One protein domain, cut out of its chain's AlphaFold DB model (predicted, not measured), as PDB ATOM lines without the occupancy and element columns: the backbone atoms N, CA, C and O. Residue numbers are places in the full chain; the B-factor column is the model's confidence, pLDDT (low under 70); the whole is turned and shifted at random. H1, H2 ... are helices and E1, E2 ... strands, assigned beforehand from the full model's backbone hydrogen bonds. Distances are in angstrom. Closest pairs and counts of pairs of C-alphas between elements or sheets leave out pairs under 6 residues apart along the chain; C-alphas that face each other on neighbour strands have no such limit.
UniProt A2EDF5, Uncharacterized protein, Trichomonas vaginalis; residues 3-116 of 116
ATOM      1  N   SER A   3      22.543  29.888 -23.375       92.75
ATOM      2  CA  SER A   3      23.439  30.657 -22.501       92.75
ATOM      3  C   SER A   3      23.632  32.056 -23.073       92.75
ATOM      4  O   SER A   3      23.449  32.273 -24.270       92.75
ATOM      5  N   TYR A   4      23.946  33.017 -22.212       95.06
ATOM      6  CA  TYR A   4      24.066  34.416 -22.596       95.06
ATOM      7  C   TYR A   4      25.046  35.159 -21.691       95.06
ATOM      8  O   TYR A   4      25.253  34.771 -20.541       95.06
ATOM      9  N   LYS A   5      25.625  36.233 -22.222       95.44
ATOM     10  CA  LYS A   5      26.445  37.217 -21.502       95.44
ATOM     11  C   LYS A   5      26.292  38.590 -22.157       95.44
ATOM     12  O   LYS A   5      25.718  38.686 -23.240       95.44
ATOM     13  N   LEU A   6      26.824  39.631 -21.528       95.12
ATOM     14  CA  LEU A   6      26.995  40.927 -22.185       95.12
ATOM     15  C   LEU A   6      28.289  40.915 -23.005       95.12
ATOM     16  O   LEU A   6      29.271  40.283 -22.611       95.12
ATOM     17  N   VAL A   7      28.294  41.594 -24.152       94.94
ATOM     18  CA  VAL A   7      29.520  41.812 -24.937       94.94
ATOM     19  C   VAL A   7      30.510  42.672 -24.145       94.94
ATOM     20  O   VAL A   7      31.697  42.353 -24.099       94.94
ATOM     21  N   ASN A   8      30.014  43.718 -23.481       92.69
ATOM     22  CA  ASN A   8      30.753  44.549 -22.541       92.69
ATOM     23  C   ASN A   8      30.039  44.556 -21.181       92.69
ATOM     24  O   ASN A   8      29.050  45.258 -20.983       92.69
ATOM     25  N   GLU A   9      30.567  43.787 -20.229       90.25
ATOM     26  CA  GLU A   9      30.002  43.644 -18.878       90.25
ATOM     27  C   GLU A   9      30.059  44.934 -18.044       90.25
ATOM     28  O   GLU A   9      29.373  45.029 -17.033       90.25
ATOM     29  N   SER A  10      30.851  45.933 -18.448       90.06
ATOM     30  CA  SER A  10      30.945  47.227 -17.755       90.06
ATOM     31  C   SER A  10      29.969  48.282 -18.285       90.06
ATOM     32  O   SER A  10      29.813  49.316 -17.645       90.06
ATOM     33  N   ALA A  11      29.318  48.041 -19.430       88.75
ATOM     34  CA  ALA A  11      28.422  48.998 -20.092       88.75
ATOM     35  C   ALA A  11      26.928  48.637 -19.960       88.75
ATOM     36  O   ALA A  11      26.086  49.181 -20.677       88.75
ATOM     37  N   GLY A  12      26.579  47.699 -19.074       89.00
ATOM     38  CA  GLY A  12      25.194  47.302 -18.841       89.00
ATOM     39  C   GLY A  12      25.031  46.248 -17.751       89.00
ATOM     40  O   GLY A  12      25.988  45.835 -17.105       89.00
ATOM     41  N   SER A  13      23.793  45.796 -17.586       91.50
ATOM     42  CA  SER A  13      23.381  44.784 -16.616       91.50
ATOM     43  C   SER A  13      22.639  43.638 -17.308       91.50
ATOM     44  O   SER A  13      21.890  43.842 -18.262       91.50
ATOM     45  N   ILE A  14      22.832  42.403 -16.830       91.94
ATOM     46  CA  ILE A  14      22.098  41.238 -17.343       91.94
ATOM     47  C   ILE A  14      20.636  41.349 -16.897       91.94
ATOM     48  O   ILE A  14      20.305  41.018 -15.760       91.94
ATOM     49  N   ASN A  15      19.759  41.769 -17.809       90.75
ATOM     50  CA  ASN A  15      18.323  41.879 -17.573       90.75
ATOM     51  C   ASN A  15      17.561  40.789 -18.349       90.75
ATOM     52  O   ASN A  15      17.008  41.011 -19.430       90.75
ATOM     53  N   VAL A  16      17.599  39.561 -17.817       91.62
ATOM     54  CA  VAL A  16      17.023  38.370 -18.461       91.62
ATOM     55  C   VAL A  16      16.084  37.632 -17.514       91.62
ATOM     56  O   VAL A  16      16.486  37.197 -16.437       91.62
ATOM     57  N   THR A  17      14.844  37.413 -17.954       91.69
ATOM     58  CA  THR A  17      13.840  36.629 -17.218       91.69
ATOM     59  C   THR A  17      13.664  35.246 -17.843       91.69
ATOM     60  O   THR A  17      13.345  35.120 -19.026       91.69
ATOM     61  N   ASN A  18      13.812  34.196 -17.031       90.69
ATOM     62  CA  ASN A  18      13.630  32.800 -17.435       90.69
ATOM     63  C   ASN A  18      12.304  32.238 -16.891       90.69
ATOM     64  O   ASN A  18      12.193  31.942 -15.704       90.69
ATOM     65  N   ASP A  19      11.312  32.028 -17.760       88.31
ATOM     66  CA  ASP A  19      10.067  31.318 -17.437       88.31
ATOM     67  C   ASP A  19      10.162  29.875 -17.956       88.31
ATOM     68  O   ASP A  19       9.789  29.546 -19.089       88.31
ATOM     69  N   LEU A  20      10.702  28.998 -17.104       84.38
ATOM     70  CA  LEU A  20      10.906  27.582 -17.422       84.38
ATOM     71  C   LEU A  20       9.586  26.841 -17.665       84.38
ATOM     72  O   LEU A  20       9.549  25.927 -18.490       84.38
ATOM     73  N   SER A  21       8.500  27.259 -17.004       89.06
ATOM     74  CA  SER A  21       7.179  26.643 -17.158       89.06
ATOM     75  C   SER A  21       6.631  26.821 -18.577       89.06
ATOM     76  O   SER A  21       6.033  25.904 -19.141       89.06
ATOM     77  N   LYS A  22       6.922  27.971 -19.197       87.00
ATOM     78  CA  LYS A  22       6.517  28.306 -20.570       87.00
ATOM     79  C   LYS A  22       7.622  28.098 -21.604       87.00
ATOM     80  O   LYS A  22       7.404  28.396 -22.776       87.00
ATOM     81  N   LYS A  23       8.796  27.599 -21.195       90.00
ATOM     82  CA  LYS A  23      10.003  27.486 -22.040       90.00
ATOM     83  C   LYS A  23      10.340  28.815 -22.731       90.00
ATOM     84  O   LYS A  23      10.687  28.838 -23.912       90.00
ATOM     85  N   LYS A  24      10.196  29.919 -21.995       90.69
ATOM     86  CA  LYS A  24      10.358  31.286 -22.491       90.69
ATOM     87  C   LYS A  24      11.549  31.942 -21.801       90.69
ATOM     88  O   LYS A  24      11.679  31.866 -20.583       90.69
ATOM     89  N   VAL A  25      12.381  32.614 -22.588       91.88
ATOM     90  CA  VAL A  25      13.454  33.484 -22.100       91.88
ATOM     91  C   VAL A  25      13.193  34.873 -22.658       91.88
ATOM     92  O   VAL A  25      12.947  35.011 -23.856       91.88
ATOM     93  N   ILE A  26      13.175  35.880 -21.791       90.69
ATOM     94  CA  ILE A  26      12.925  37.277 -22.147       90.69
ATOM     95  C   ILE A  26      14.213  38.049 -21.913       90.69
ATOM     96  O   ILE A  26      14.703  38.074 -20.788       90.69
ATOM     97  N   PHE A  27      14.730  38.662 -22.973       90.12
ATOM     98  CA  PHE A  27      15.863  39.576 -22.920       90.12
ATOM     99  C   PHE A  27      15.315  40.999 -22.933       90.12
ATOM    100  O   PHE A  27      14.725  41.423 -23.927       90.12
ATOM    101  N   GLU A  28      15.461  41.705 -21.820       87.12
ATOM    102  CA  GLU A  28      15.120  43.121 -21.721       87.12
ATOM    103  C   GLU A  28      16.345  43.983 -22.024       87.12
ATOM    104  O   GLU A  28      17.481  43.500 -22.008       87.12
ATOM    105  N   TYR A  29      16.112  45.264 -22.313       85.69
ATOM    106  CA  TYR A  29      17.169  46.216 -22.643       85.69
ATOM    107  C   TYR A  29      18.273  46.201 -21.562       85.69
ATOM    108  O   TYR A  29      17.953  46.396 -20.387       85.69
ATOM    109  N   PRO A  30      19.544  45.926 -21.923       87.19
ATOM    110  CA  PRO A  30      20.610  45.710 -20.940       87.19
ATOM    111  C   PRO A  30      21.236  47.005 -20.407       87.19
ATOM    112  O   PRO A  30      22.046  46.951 -19.485       87.19
ATOM    113  N   CYS A  31      20.922  48.159 -20.997       85.69
ATOM    114  CA  CYS A  31      21.675  49.393 -20.778       85.69
ATOM    115  C   CYS A  31      20.944  50.331 -19.818       85.69
ATOM    116  O   CYS A  31      19.735  50.535 -19.926       85.69
ATOM    117  N   GLU A  32      21.695  50.915 -18.885       77.56
ATOM    118  CA  GLU A  32      21.151  51.829 -17.872       77.56
ATOM    119  C   GLU A  32      20.838  53.217 -18.441       77.56
ATOM    120  O   GLU A  32      19.995  53.942 -17.912       77.56
ATOM    121  N   ASN A  33      21.510  53.597 -19.530       75.00
ATOM    122  CA  ASN A  33      21.278  54.850 -20.232       75.00
ATOM    123  C   ASN A  33      21.330  54.651 -21.756       75.00
ATOM    124  O   ASN A  33      21.761  53.618 -22.257       75.00
ATOM    125  N   ASN A  34      20.873  55.662 -22.497       72.62
ATOM    126  CA  ASN A  34      20.718  55.592 -23.954       72.62
ATOM    127  C   ASN A  34      21.975  56.027 -24.738       72.62
ATOM    128  O   ASN A  34      21.913  56.121 -25.963       72.62
ATOM    129  N   HIS A  35      23.075  56.373 -24.062       75.94
ATOM    130  CA  HIS A  35      24.290  56.920 -24.681       75.94
ATOM    131  C   HIS A  35      25.436  55.912 -24.730       75.94
ATOM    132  O   HIS A  35      26.204  55.908 -25.689       75.94
ATOM    133  N   GLU A  36      25.534  55.056 -23.718       80.94
ATOM    134  CA  GLU A  36      26.516  53.987 -23.618       80.94
ATOM    135  C   GLU A  36      25.779  52.666 -23.403       80.94
ATOM    136  O   GLU A  36      24.949  52.551 -22.501       80.94
ATOM    137  N   CYS A  37      26.028  51.694 -24.280       84.81
ATOM    138  CA  CYS A  37      25.258  50.461 -24.304       84.81
ATOM    139  C   CYS A  37      26.098  49.262 -24.759       84.81
ATOM    140  O   CYS A  37      27.144  49.412 -25.391       84.81
ATOM    141  N   THR A  38      25.619  48.067 -24.429       91.31
ATOM    142  CA  THR A  38      26.190  46.772 -24.792       91.31
ATOM    143  C   THR A  38      25.106  45.858 -25.346       91.31
ATOM    144  O   THR A  38      23.966  45.886 -24.891       91.31
ATOM    145  N   ASP A  39      25.486  44.974 -26.260       91.75
ATOM    146  CA  ASP A  39      24.612  43.907 -26.735       91.75
ATOM    147  C   ASP A  39      24.706  42.659 -25.847       91.75
ATOM    148  O   ASP A  39      25.666  42.470 -25.085       91.75
ATOM    149  N   TYR A  40      23.708  41.783 -25.976       94.00
ATOM    150  CA  TYR A  40      23.803  40.409 -25.493       94.00
ATOM    151  C   TYR A  40      24.518  39.539 -26.522       94.00
ATOM    152  O   TYR A  40      24.181  39.537 -27.700       94.00
ATOM    153  N   GLU A  41      25.417  38.692 -26.044       95.81
ATOM    154  CA  GLU A  41      25.916  37.550 -26.794       95.81
ATOM    155  C   GLU A  41      25.185  36.294 -26.318       95.81
ATOM    156  O   GLU A  41      25.312  35.901 -25.158       95.81
ATOM    157  N   ILE A  42      24.430  35.653 -27.212       95.19
ATOM    158  CA  ILE A  42      23.582  34.499 -26.902       95.19
ATOM    159  C   ILE A  42      24.093  33.271 -27.653       95.19
ATOM    160  O   ILE A  42      24.225  33.285 -28.877       95.19
ATOM    161  N   GLN A  43      24.321  32.172 -26.940       95.88
ATOM    162  CA  GLN A  43      24.568  30.863 -27.535       95.88
ATOM    163  C   GLN A  43      23.309  30.003 -27.459       95.88
ATOM    164  O   GLN A  43      22.752  29.730 -26.391       95.88
ATOM    165  N   ILE A  44      22.877  29.537 -28.624       94.31
ATOM    166  CA  ILE A  44      21.666  28.750 -28.810       94.31
ATOM    167  C   ILE A  44      22.060  27.370 -29.321       94.31
ATOM    168  O   ILE A  44      22.668  27.221 -30.381       94.31
ATOM    169  N   PHE A  45      21.711  26.342 -28.552       94.56
ATOM    170  CA  PHE A  45      21.924  24.951 -28.944       94.56
ATOM    171  C   PHE A  45      20.966  24.535 -30.077       94.56
ATOM    172  O   PHE A  45      19.938  25.180 -30.281       94.56
ATOM    173  N   PRO A  46      21.253  23.445 -30.808       95.94
ATOM    174  CA  PRO A  46      20.338  22.923 -31.820       95.94
ATOM    175  C   PRO A  46      18.918  22.692 -31.282       95.94
ATOM    176  O   PRO A  46      18.736  22.134 -30.198       95.94
ATOM    177  N   GLY A  47      17.908  23.094 -32.052       94.50
ATOM    178  CA  GLY A  47      16.509  23.008 -31.639       94.50
ATOM    179  C   GLY A  47      15.551  23.826 -32.503       94.50
ATOM    180  O   GLY A  47      15.943  24.454 -33.487       94.50
ATOM    181  N   TYR A  48      14.274  23.809 -32.128       95.38
ATOM    182  CA  TYR A  48      13.234  24.643 -32.730       95.38
ATOM    183  C   TYR A  48      12.894  25.786 -31.785       95.38
ATOM    184  O   TYR A  48      12.521  25.549 -30.637       95.38
ATOM    185  N   TYR A  49      12.997  27.012 -32.286       93.69
ATOM    186  CA  TYR A  49      12.828  28.225 -31.499       93.69
ATOM    187  C   TYR A  49      11.792  29.135 -32.145       93.69
ATOM    188  O   TYR A  49      11.706  29.222 -33.372       93.69
ATOM    189  N   LYS A  50      11.011  29.823 -31.310       93.56
ATOM    190  CA  LYS A  50      10.209  30.977 -31.714       93.56
ATOM    191  C   LYS A  50      10.927  32.221 -31.204       93.56
ATOM    192  O   LYS A  50      11.122  32.348 -30.001       93.56
ATOM    193  N   PHE A  51      11.306  33.103 -32.117       91.31
ATOM    194  CA  PHE A  51      11.823  34.423 -31.795       91.31
ATOM    195  C   PHE A  51      10.680  35.429 -31.860       91.31
ATOM    196  O   PHE A  51       9.823  35.362 -32.747       91.31
ATOM    197  N   GLU A  52      10.670  36.337 -30.898       87.81
ATOM    198  CA  GLU A  52       9.758  37.468 -30.823       87.81
ATOM    199  C   GLU A  52      10.602  38.684 -30.465       87.81
ATOM    200  O   GLU A  52      11.247  38.702 -29.418       87.81
ATOM    201  N   LEU A  53      10.644  39.658 -31.366       83.12
ATOM    202  CA  LEU A  53      11.338  40.915 -31.169       83.12
ATOM    203  C   LEU A  53      10.298  42.009 -31.029       83.12
ATOM    204  O   LEU A  53       9.369  42.114 -31.833       83.12
ATOM    205  N   TYR A  54      10.498  42.824 -30.007       76.94
ATOM    206  CA  TYR A  54       9.663  43.958 -29.688       76.94
ATOM    207  C   TYR A  54      10.597  45.153 -29.528       76.94
ATOM    208  O   TYR A  54      11.559  45.073 -28.770       76.94
ATOM    209  N   GLY A  55      10.339  46.262 -30.208       68.38
ATOM    210  CA  GLY A  55      11.141  47.466 -29.997       68.38
ATOM    211  C   GLY A  55      10.424  48.700 -30.493       68.38
ATOM    212  O   GLY A  55       9.767  48.612 -31.516       68.38
ATOM    213  N   ALA A  56      10.547  49.821 -29.785       60.84
ATOM    214  CA  ALA A  56      10.117  51.146 -30.226       60.84
ATOM    215  C   ALA A  56      11.334  51.976 -30.607       60.84
ATOM    216  O   ALA A  56      12.355  51.929 -29.924       60.84
ATOM    217  N   SER A  57      11.244  52.745 -31.691       53.41
ATOM    218  CA  SER A  57      12.229  53.807 -31.896       53.41
ATOM    219  C   SER A  57      11.986  54.836 -30.802       53.41
ATOM    220  O   SER A  57      10.858  55.272 -30.715       53.41
ATOM    221  N   GLY A  58      12.976  55.205 -29.989       51.44
ATOM    222  CA  GLY A  58      12.892  56.254 -28.960       51.44
ATOM    223  C   GLY A  58      12.811  55.739 -27.518       51.44
ATOM    224  O   GLY A  58      11.969  54.914 -27.170       51.44
ATOM    225  N   GLY A  59      13.741  56.239 -26.698       49.16
ATOM    226  CA  GLY A  59      14.076  55.751 -25.360       49.16
ATOM    227  C   GLY A  59      12.959  55.922 -24.340       49.16
ATOM    228  O   GLY A  59      12.889  56.932 -23.641       49.16
ATOM    229  N   HIS A  60      12.105  54.911 -24.235       47.28
ATOM    230  CA  HIS A  60      11.193  54.775 -23.115       47.28
ATOM    231  C   HIS A  60      11.892  54.034 -21.969       47.28
ATOM    232  O   HIS A  60      12.435  52.953 -22.163       47.28
ATOM    233  N   SER A  61      11.868  54.625 -20.775       50.09
ATOM    234  CA  SER A  61      12.586  54.169 -19.576       50.09
ATOM    235  C   SER A  61      11.801  53.170 -18.717       50.09
ATOM    236  O   SER A  61      12.071  53.045 -17.525       50.09
ATOM    237  N   SER A  62      10.782  52.512 -19.268       53.22
ATOM    238  CA  SER A  62      10.051  51.462 -18.556       53.22
ATOM    239  C   SER A  62      10.081  50.165 -19.352       53.22
ATOM    240  O   SER A  62      10.253  50.191 -20.570       53.22
ATOM    241  N   ASN A  63       9.860  49.037 -18.673       54.78
ATOM    242  CA  ASN A  63       9.782  47.676 -19.231       54.78
ATOM    243  C   ASN A  63       8.642  47.492 -20.266       54.78
ATOM    244  O   ASN A  63       8.248  46.372 -20.594       54.78
ATOM    245  N   LEU A  64       8.047  48.588 -20.741       59.12
ATOM    246  CA  LEU A  64       6.888  48.645 -21.608       59.12
ATOM    247  C   LEU A  64       7.243  49.438 -22.863       59.12
ATOM    248  O   LEU A  64       7.633  50.601 -22.819       59.12
ATOM    249  N   ILE A  65       7.082  48.807 -24.016       66.25
ATOM    250  CA  ILE A  65       7.410  49.418 -25.301       66.25
ATOM    251  C   ILE A  65       6.296  50.398 -25.667       66.25
ATOM    252  O   ILE A  65       5.119  50.083 -25.504       66.25
ATOM    253  N   SER A  66       6.635  51.591 -26.155       67.12
ATOM    254  CA  SER A  66       5.614  52.585 -26.512       67.12
ATOM    255  C   SER A  66       4.748  52.092 -27.674       67.12
ATOM    256  O   SER A  66       5.261  51.675 -28.716       67.12
ATOM    257  N   SER A  67       3.426  52.126 -27.497       70.75
ATOM    258  CA  SER A  67       2.485  51.801 -28.568       70.75
ATOM    259  C   SER A  67       2.355  52.950 -29.572       70.75
ATOM    260  O   SER A  67       2.689  54.102 -29.289       70.75
ATOM    261  N   TYR A  68       1.867  52.633 -30.773       72.50
ATOM    262  CA  TYR A  68       1.610  53.646 -31.791       72.50
ATOM    263  C   TYR A  68       0.493  54.605 -31.359       72.50
ATOM    264  O   TYR A  68      -0.554  54.179 -30.865       72.50
ATOM    265  N   ILE A  69       0.706  55.896 -31.611       73.81
ATOM    266  CA  ILE A  69      -0.281  56.955 -31.411       73.81
ATOM    267  C   ILE A  69      -0.580  57.574 -32.776       73.81
ATOM    268  O   ILE A  69       0.326  58.014 -33.484       73.81
ATOM    269  N   TYR A  70      -1.857  57.602 -33.146       75.88
ATOM    270  CA  TYR A  70      -2.339  58.239 -34.364       75.88
ATOM    271  C   TYR A  70      -2.076  59.757 -34.335       75.88
ATOM    272  O   TYR A  70      -2.007  60.349 -33.256       75.88
ATOM    273  N   PRO A  71      -2.020  60.438 -35.496       77.25
ATOM    274  CA  PRO A  71      -1.827  61.893 -35.555       77.25
ATOM    275  C   PRO A  71      -2.852  62.710 -34.752       77.25
ATOM    276  O   PRO A  71      -2.563  63.824 -34.332       77.25
ATOM    277  N   ASN A  72      -4.039  62.150 -34.504       82.31
ATOM    278  CA  ASN A  72      -5.090  62.750 -33.677       82.31
ATOM    279  C   ASN A  72      -4.867  62.588 -32.158       82.31
ATOM    280  O   ASN A  72      -5.726  62.983 -31.376       82.31
ATOM    281  N   GLY A  73      -3.752  61.988 -31.732       74.81
ATOM    282  CA  GLY A  73      -3.417  61.764 -30.326       74.81
ATOM    283  C   GLY A  73      -3.997  60.487 -29.715       74.81
ATOM    284  O   GLY A  73      -3.673  60.182 -28.569       74.81
ATOM    285  N   ASN A  74      -4.797  59.711 -30.456       82.62
ATOM    286  CA  ASN A  74      -5.371  58.462 -29.956       82.62
ATOM    287  C   ASN A  74      -4.383  57.297 -30.058       82.62
ATOM    288  O   ASN A  74      -3.666  57.151 -31.046       82.62
ATOM    289  N   CYS A  75      -4.396  56.418 -29.063       78.50
ATOM    290  CA  CYS A  75      -3.620  55.183 -29.077       78.50
ATOM    291  C   CYS A  75      -4.173  54.181 -30.096       78.50
ATOM    292  O   CYS A  75      -5.385  54.098 -30.313       78.50
ATOM    293  N   ILE A  76      -3.296  53.341 -30.645       81.94
ATOM    294  CA  ILE A  76      -3.721  52.078 -31.249       81.94
ATOM    295  C   ILE A  76      -4.488  51.246 -30.212       81.94
ATOM    296  O   ILE A  76      -4.135  51.220 -29.032       81.94
ATOM    297  N   SER A  77      -5.574  50.596 -30.632       85.31
ATOM    298  CA  SER A  77      -6.420  49.853 -29.703       85.31
ATOM    299  C   SER A  77      -5.698  48.619 -29.155       85.31
ATOM    300  O   SER A  77      -4.977  47.924 -29.877       85.31
ATOM    301  N   ASN A  78      -5.972  48.283 -27.891       80.94
ATOM    302  CA  ASN A  78      -5.451  47.062 -27.265       80.94
ATOM    303  C   ASN A  78      -5.830  45.804 -28.056       80.94
ATOM    304  O   ASN A  78      -5.042  44.871 -28.120       80.94
ATOM    305  N   SER A  79      -6.992  45.793 -28.718       82.75
ATOM    306  CA  SER A  79      -7.408  44.681 -29.579       82.75
ATOM    307  C   SER A  79      -6.438  44.429 -30.738       82.75
ATOM    308  O   SER A  79      -6.127  43.276 -31.029       82.75
ATOM    309  N   VAL A  80      -5.915  45.486 -31.367       80.75
ATOM    310  CA  VAL A  80      -4.938  45.360 -32.455       80.75
ATOM    311  C   VAL A  80      -3.588  44.906 -31.903       80.75
ATOM    312  O   VAL A  80      -2.996  43.984 -32.459       80.75
ATOM    313  N   ILE A  81      -3.145  45.458 -30.769       75.50
ATOM    314  CA  ILE A  81      -1.913  45.025 -30.086       75.50
ATOM    315  C   ILE A  81      -1.988  43.526 -29.750       75.50
ATOM    316  O   ILE A  81      -1.105  42.757 -30.125       75.50
ATOM    317  N   SER A  82      -3.072  43.085 -29.108       79.62
ATOM    318  CA  SER A  82      -3.272  41.679 -28.746       79.62
ATOM    319  C   SER A  82      -3.355  40.761 -29.966       79.62
ATOM    320  O   SER A  82      -2.856  39.642 -29.902       79.62
ATOM    321  N   SER A  83      -3.919  41.223 -31.090       78.50
ATOM    322  CA  SER A  83      -4.028  40.409 -32.312       78.50
ATOM    323  C   SER A  83      -2.674  39.996 -32.896       78.50
ATOM    324  O   SER A  83      -2.565  38.940 -33.517       78.50
ATOM    325  N   VAL A  84      -1.628  40.792 -32.653       71.25
ATOM    326  CA  VAL A  84      -0.258  40.506 -33.093       71.25
ATOM    327  C   VAL A  84       0.635  40.019 -31.952       71.25
ATOM    328  O   VAL A  84       1.834  39.896 -32.144       71.25
ATOM    329  N   ASN A  85       0.080  39.719 -30.772       70.56
ATOM    330  CA  ASN A  85       0.846  39.467 -29.543       70.56
ATOM    331  C   ASN A  85       1.831  40.598 -29.200       70.56
ATOM    332  O   ASN A  85       2.884  40.338 -28.627       70.56
ATOM    333  N   GLY A  86       1.514  41.846 -29.548       66.94
ATOM    334  CA  GLY A  86       2.356  42.993 -29.236       66.94
ATOM    335  C   GLY A  86       2.475  43.207 -27.725       66.94
ATOM    336  O   GLY A  86       1.502  43.067 -26.986       66.94
ATOM    337  N   HIS A  87       3.668  43.575 -27.266       69.44
ATOM    338  CA  HIS A  87       3.956  43.877 -25.862       69.44
ATOM    339  C   HIS A  87       4.228  45.377 -25.690       69.44
ATOM    340  O   HIS A  87       5.334  45.795 -25.355       69.44
ATOM    341  N   THR A  88       3.218  46.196 -26.006       70.00
ATOM    342  CA  THR A  88       3.321  47.663 -25.997       70.00
ATOM    343  C   THR A  88       2.267  48.304 -25.104       70.00
ATOM    344  O   THR A  88       1.139  47.816 -25.050       70.00
ATOM    345  N   VAL A  89       2.586  49.439 -24.483       73.31
ATOM    346  CA  VAL A  89       1.662  50.245 -23.675       73.31
ATOM    347  C   VAL A  89       1.563  51.651 -24.245       73.31
ATOM    348  O   VAL A  89       2.551  52.226 -24.704       73.31
ATOM    349  N   CYS A  90       0.352  52.206 -24.234       74.31
ATOM    350  CA  CYS A  90       0.159  53.584 -24.644       74.31
ATOM    351  C   CYS A  90       0.513  54.540 -23.511       74.31
ATOM    352  O   CYS A  90      -0.075  54.466 -22.432       74.31
ATOM    353  N   ASN A  91       1.416  55.478 -23.788       68.75
ATOM    354  CA  ASN A  91       1.663  56.619 -22.924       68.75
ATOM    355  C   ASN A  91       1.441  57.919 -23.718       68.75
ATOM    356  O   ASN A  91       2.262  58.260 -24.572       68.75
ATOM    357  N   PRO A  92       0.350  58.662 -23.463       66.88
ATOM    358  CA  PRO A  92       0.078  59.912 -24.165       66.88
ATOM    359  C   PRO A  92       1.001  61.067 -23.733       66.88
ATOM    360  O   PRO A  92       0.931  62.141 -24.330       66.88
ATOM    361  N   VAL A  93       1.883  60.890 -22.745       60.59
ATOM    362  CA  VAL A  93       2.724  61.956 -22.171       60.59
ATOM    363  C   VAL A  93       4.216  61.698 -22.454       60.59
ATOM    364  O   VAL A  93       4.721  60.624 -22.137       60.59
ATOM    365  N   GLY A  94       4.943  62.684 -23.008       57.06
ATOM    366  CA  GLY A  94       6.417  62.661 -23.158       57.06
ATOM    367  C   GLY A  94       6.953  62.674 -24.600       57.06
ATOM    368  O   GLY A  94       6.174  62.666 -25.550       57.06
ATOM    369  N   SER A  95       8.289  62.727 -24.759       49.06
ATOM    370  CA  SER A  95       8.981  62.646 -26.062       49.06
ATOM    371  C   SER A  95       8.773  61.259 -26.661       49.06
ATOM    372  O   SER A  95       9.254  60.254 -26.137       49.06
ATOM    373  N   ARG A  96       7.972  61.215 -27.724       56.53
ATOM    374  CA  ARG A  96       7.478  59.983 -28.328       56.53
ATOM    375  C   ARG A  96       8.470  59.545 -29.374       56.53
ATOM    376  O   ARG A  96       8.516  60.069 -30.484       56.53
ATOM    377  N   GLY A  97       9.249  58.556 -29.003       52.09
ATOM    378  CA  GLY A  97       9.760  57.647 -29.989       52.09
ATOM    379  C   GLY A  97       8.706  57.201 -31.022       52.09
ATOM    380  O   GLY A  97       7.514  57.154 -30.719       52.09
ATOM    381  N   GLY A  98       9.114  56.897 -32.255       52.44
ATOM    382  CA  GLY A  98       8.224  56.307 -33.261       52.44
ATOM    383  C   GLY A  98       7.734  54.896 -32.896       52.44
ATOM    384  O   GLY A  98       8.269  54.236 -32.003       52.44
ATOM    385  N   ALA A  99       6.696  54.451 -33.614       56.00
ATOM    386  CA  ALA A  99       5.969  53.204 -33.376       56.00
ATOM    387  C   ALA A  99       6.893  52.004 -33.144       56.00
ATOM    388  O   ALA A  99       7.819  51.772 -33.924       56.00
ATOM    389  N   GLY A 100       6.600  51.213 -32.111       60.91
ATOM    390  CA  GLY A 100       7.292  49.953 -31.932       60.91
ATOM    391  C   GLY A 100       6.899  48.873 -32.927       60.91
ATOM    392  O   GLY A 100       5.720  48.658 -33.196       60.91
ATOM    393  N   GLY A 101       7.905  48.213 -33.496       64.12
ATOM    394  CA  GLY A 101       7.760  47.059 -34.367       64.12
ATOM    395  C   GLY A 101       7.650  45.765 -33.563       64.12
ATOM    396  O   GLY A 101       8.282  45.602 -32.517       64.12
ATOM    397  N   PHE A 102       6.859  44.835 -34.092       75.88
ATOM    398  CA  PHE A 102       6.818  43.450 -33.644       75.88
ATOM    399  C   PHE A 102       7.211  42.539 -34.804       75.88
ATOM    400  O   PHE A 102       6.605  42.593 -35.875       75.88
ATOM    401  N   VAL A 103       8.211  41.690 -34.584       80.81
ATOM    402  CA  VAL A 103       8.618  40.656 -35.539       80.81
ATOM    403  C   VAL A 103       8.606  39.316 -34.827       80.81
ATOM    404  O   VAL A 103       9.183  39.169 -33.752       80.81
ATOM    405  N   SER A 104       7.977  38.313 -35.439       88.31
ATOM    406  CA  SER A 104       8.018  36.944 -34.936       88.31
ATOM    407  C   SER A 104       8.354  35.951 -36.034       88.31
ATOM    408  O   SER A 104       7.859  36.043 -37.154       88.31
ATOM    409  N   GLY A 105       9.189  34.975 -35.690       90.94
ATOM    410  CA  GLY A 105       9.613  33.924 -36.601       90.94
ATOM    411  C   GLY A 105       9.885  32.623 -35.866       90.94
ATOM    412  O   GLY A 105      10.291  32.615 -34.704       90.94
ATOM    413  N   LYS A 106       9.662  31.499 -36.548       95.38
ATOM    414  CA  LYS A 106      10.073  30.178 -36.070       95.38
ATOM    415  C   LYS A 106      11.282  29.731 -36.872       95.38
ATOM    416  O   LYS A 106      11.233  29.728 -38.098       95.38
ATOM    417  N   ILE A 107      12.351  29.345 -36.186       94.25
ATOM    418  CA  ILE A 107      13.610  28.953 -36.817       94.25
ATOM    419  C   ILE A 107      14.049  27.610 -36.244       94.25
ATOM    420  O   ILE A 107      13.966  27.363 -35.039       94.25
ATOM    421  N   ARG A 108      14.532  26.732 -37.127       96.06
ATOM    422  CA  ARG A 108      15.243  25.516 -36.739       96.06
ATOM    423  C   ARG A 108      16.739  25.802 -36.737       96.06
ATOM    424  O   ARG A 108      17.343  25.957 -37.796       96.06
ATOM    425  N   ILE A 109      17.331  25.805 -35.554       95.31
ATOM    426  CA  ILE A 109      18.771  25.912 -35.362       95.31
ATOM    427  C   ILE A 109      19.365  24.504 -35.450       95.31
ATOM    428  O   ILE A 109      18.955  23.604 -34.716       95.31
ATOM    429  N   LYS A 110      20.281  24.281 -36.401       96.44
ATOM    430  CA  LYS A 110      20.872  22.952 -36.665       96.44
ATOM    431  C   LYS A 110      22.154  22.690 -35.877       96.44
ATOM    432  O   LYS A 110      22.390  21.554 -35.494       96.44
ATOM    433  N   ASN A 111      22.939  23.735 -35.629       96.56
ATOM    434  CA  ASN A 111      24.226  23.679 -34.939       96.56
ATOM    435  C   ASN A 111      24.220  24.655 -33.764       96.56
ATOM    436  O   ASN A 111      23.403  25.575 -33.743       96.56
ATOM    437  N   LEU A 112      25.139  24.482 -32.813       95.94
ATOM    438  CA  LEU A 112      25.376  25.502 -31.791       95.94
ATOM    439  C   LEU A 112      25.643  26.846 -32.490       95.94
ATOM    440  O   LEU A 112      26.569  26.951 -33.291       95.94
ATOM    441  N   THR A 113      24.784  27.832 -32.239       96.00
ATOM    442  CA  THR A 113      24.773  29.116 -32.949       96.00
ATOM    443  C   THR A 113      24.967  30.246 -31.954       96.00
ATOM    444  O   THR A 113      24.263  30.307 -30.949       96.00
ATOM    445  N   LYS A 114      25.911  31.140 -32.246       95.00
ATOM    446  CA  LYS A 114      26.100  32.394 -31.520       95.00
ATOM    447  C   LYS A 114      25.344  33.511 -32.241       95.00
ATOM    448  O   LYS A 114      25.457  33.626 -33.459       95.00
ATOM    449  N   ILE A 115      24.594  34.302 -31.487       89.19
ATOM    450  CA  ILE A 115      23.957  35.549 -31.918       89.19
ATOM    451  C   ILE A 115      24.616  36.674 -31.118       89.19
ATOM    452  O   ILE A 115      24.713  36.566 -29.894       89.19
ATOM    453  N   SER A 116      25.107  37.694 -31.811       80.75
ATOM    454  CA  SER A 116      25.749  38.895 -31.267       80.75
ATOM    455  C   SER A 116      25.451  40.063 -32.183       80.75
ATOM    456  O   SER A 116      25.512  39.808 -33.410       80.75
TER     457      SER A 116
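What this domain is: This is residues 3 to 116 of the 116 residues of an uncharacterized protein of Trichomonas vaginalis (UniProt A2EDF5). This domain has little regular structure: a long two-stranded ribbon, E5 and E6, leads at one end into a small sheet, E1-E4-E7, and at the other into a loose head of loops with H1. The hairpin E2 and E3 has E3 near E5. Of the 114 printed residues 44 are in named elements, and these are mostly strand, with 38 residues in strands; along the chain they run E1 E2 E3 E4 E5 H1 E6 E7, and the three sheets, E1-E4-E7, E2-E3 and E5-E6, are antiparallel. It is only just compact, close to loose: radius of gyration of the C-alphas 16.0 A, spans 49 by 34 by 22 A.

Where its parts are: Find C-alpha 3 at (23.439, 30.657, -22.501), where E1, residues 3 to 6, begins. Then come E2, 16 to 19; E3, 24 to 27; E4, 40 to 44; E5, 47 to 55, 25.1 A long; and H1, 78 to 83. E6, 101 to 109, 23.9 A long, bends by 51 degrees at residue 106. E7, 113 to 115, ends at C-alpha 115 (23.957, 35.549, -31.918).

How they stand to each other: Look at N 5 and O 41, 3.0 A, between antiparallel E1 and E4, and N 42 and O 115, 2.8 A, between antiparallel E4 and E7. Antiparallel E5 and E6 have N 51 and O 105 at 2.8 A; hairpin E2 and E3 has N 17 and O 26 at 2.9 A. In H1 every O i to N i+4 pair is within hydrogen-bond range.

The domain as a whole: The C-alphas farthest apart, Asn 72 and Asn 111, stand 48.9 A apart. The printed part has no cut; links E3 to E4, E5 to H1 and H1 to E6 are long. Look for pLDDT under 70 at residues 55 to 66, 86 to 87 and 91 to 101.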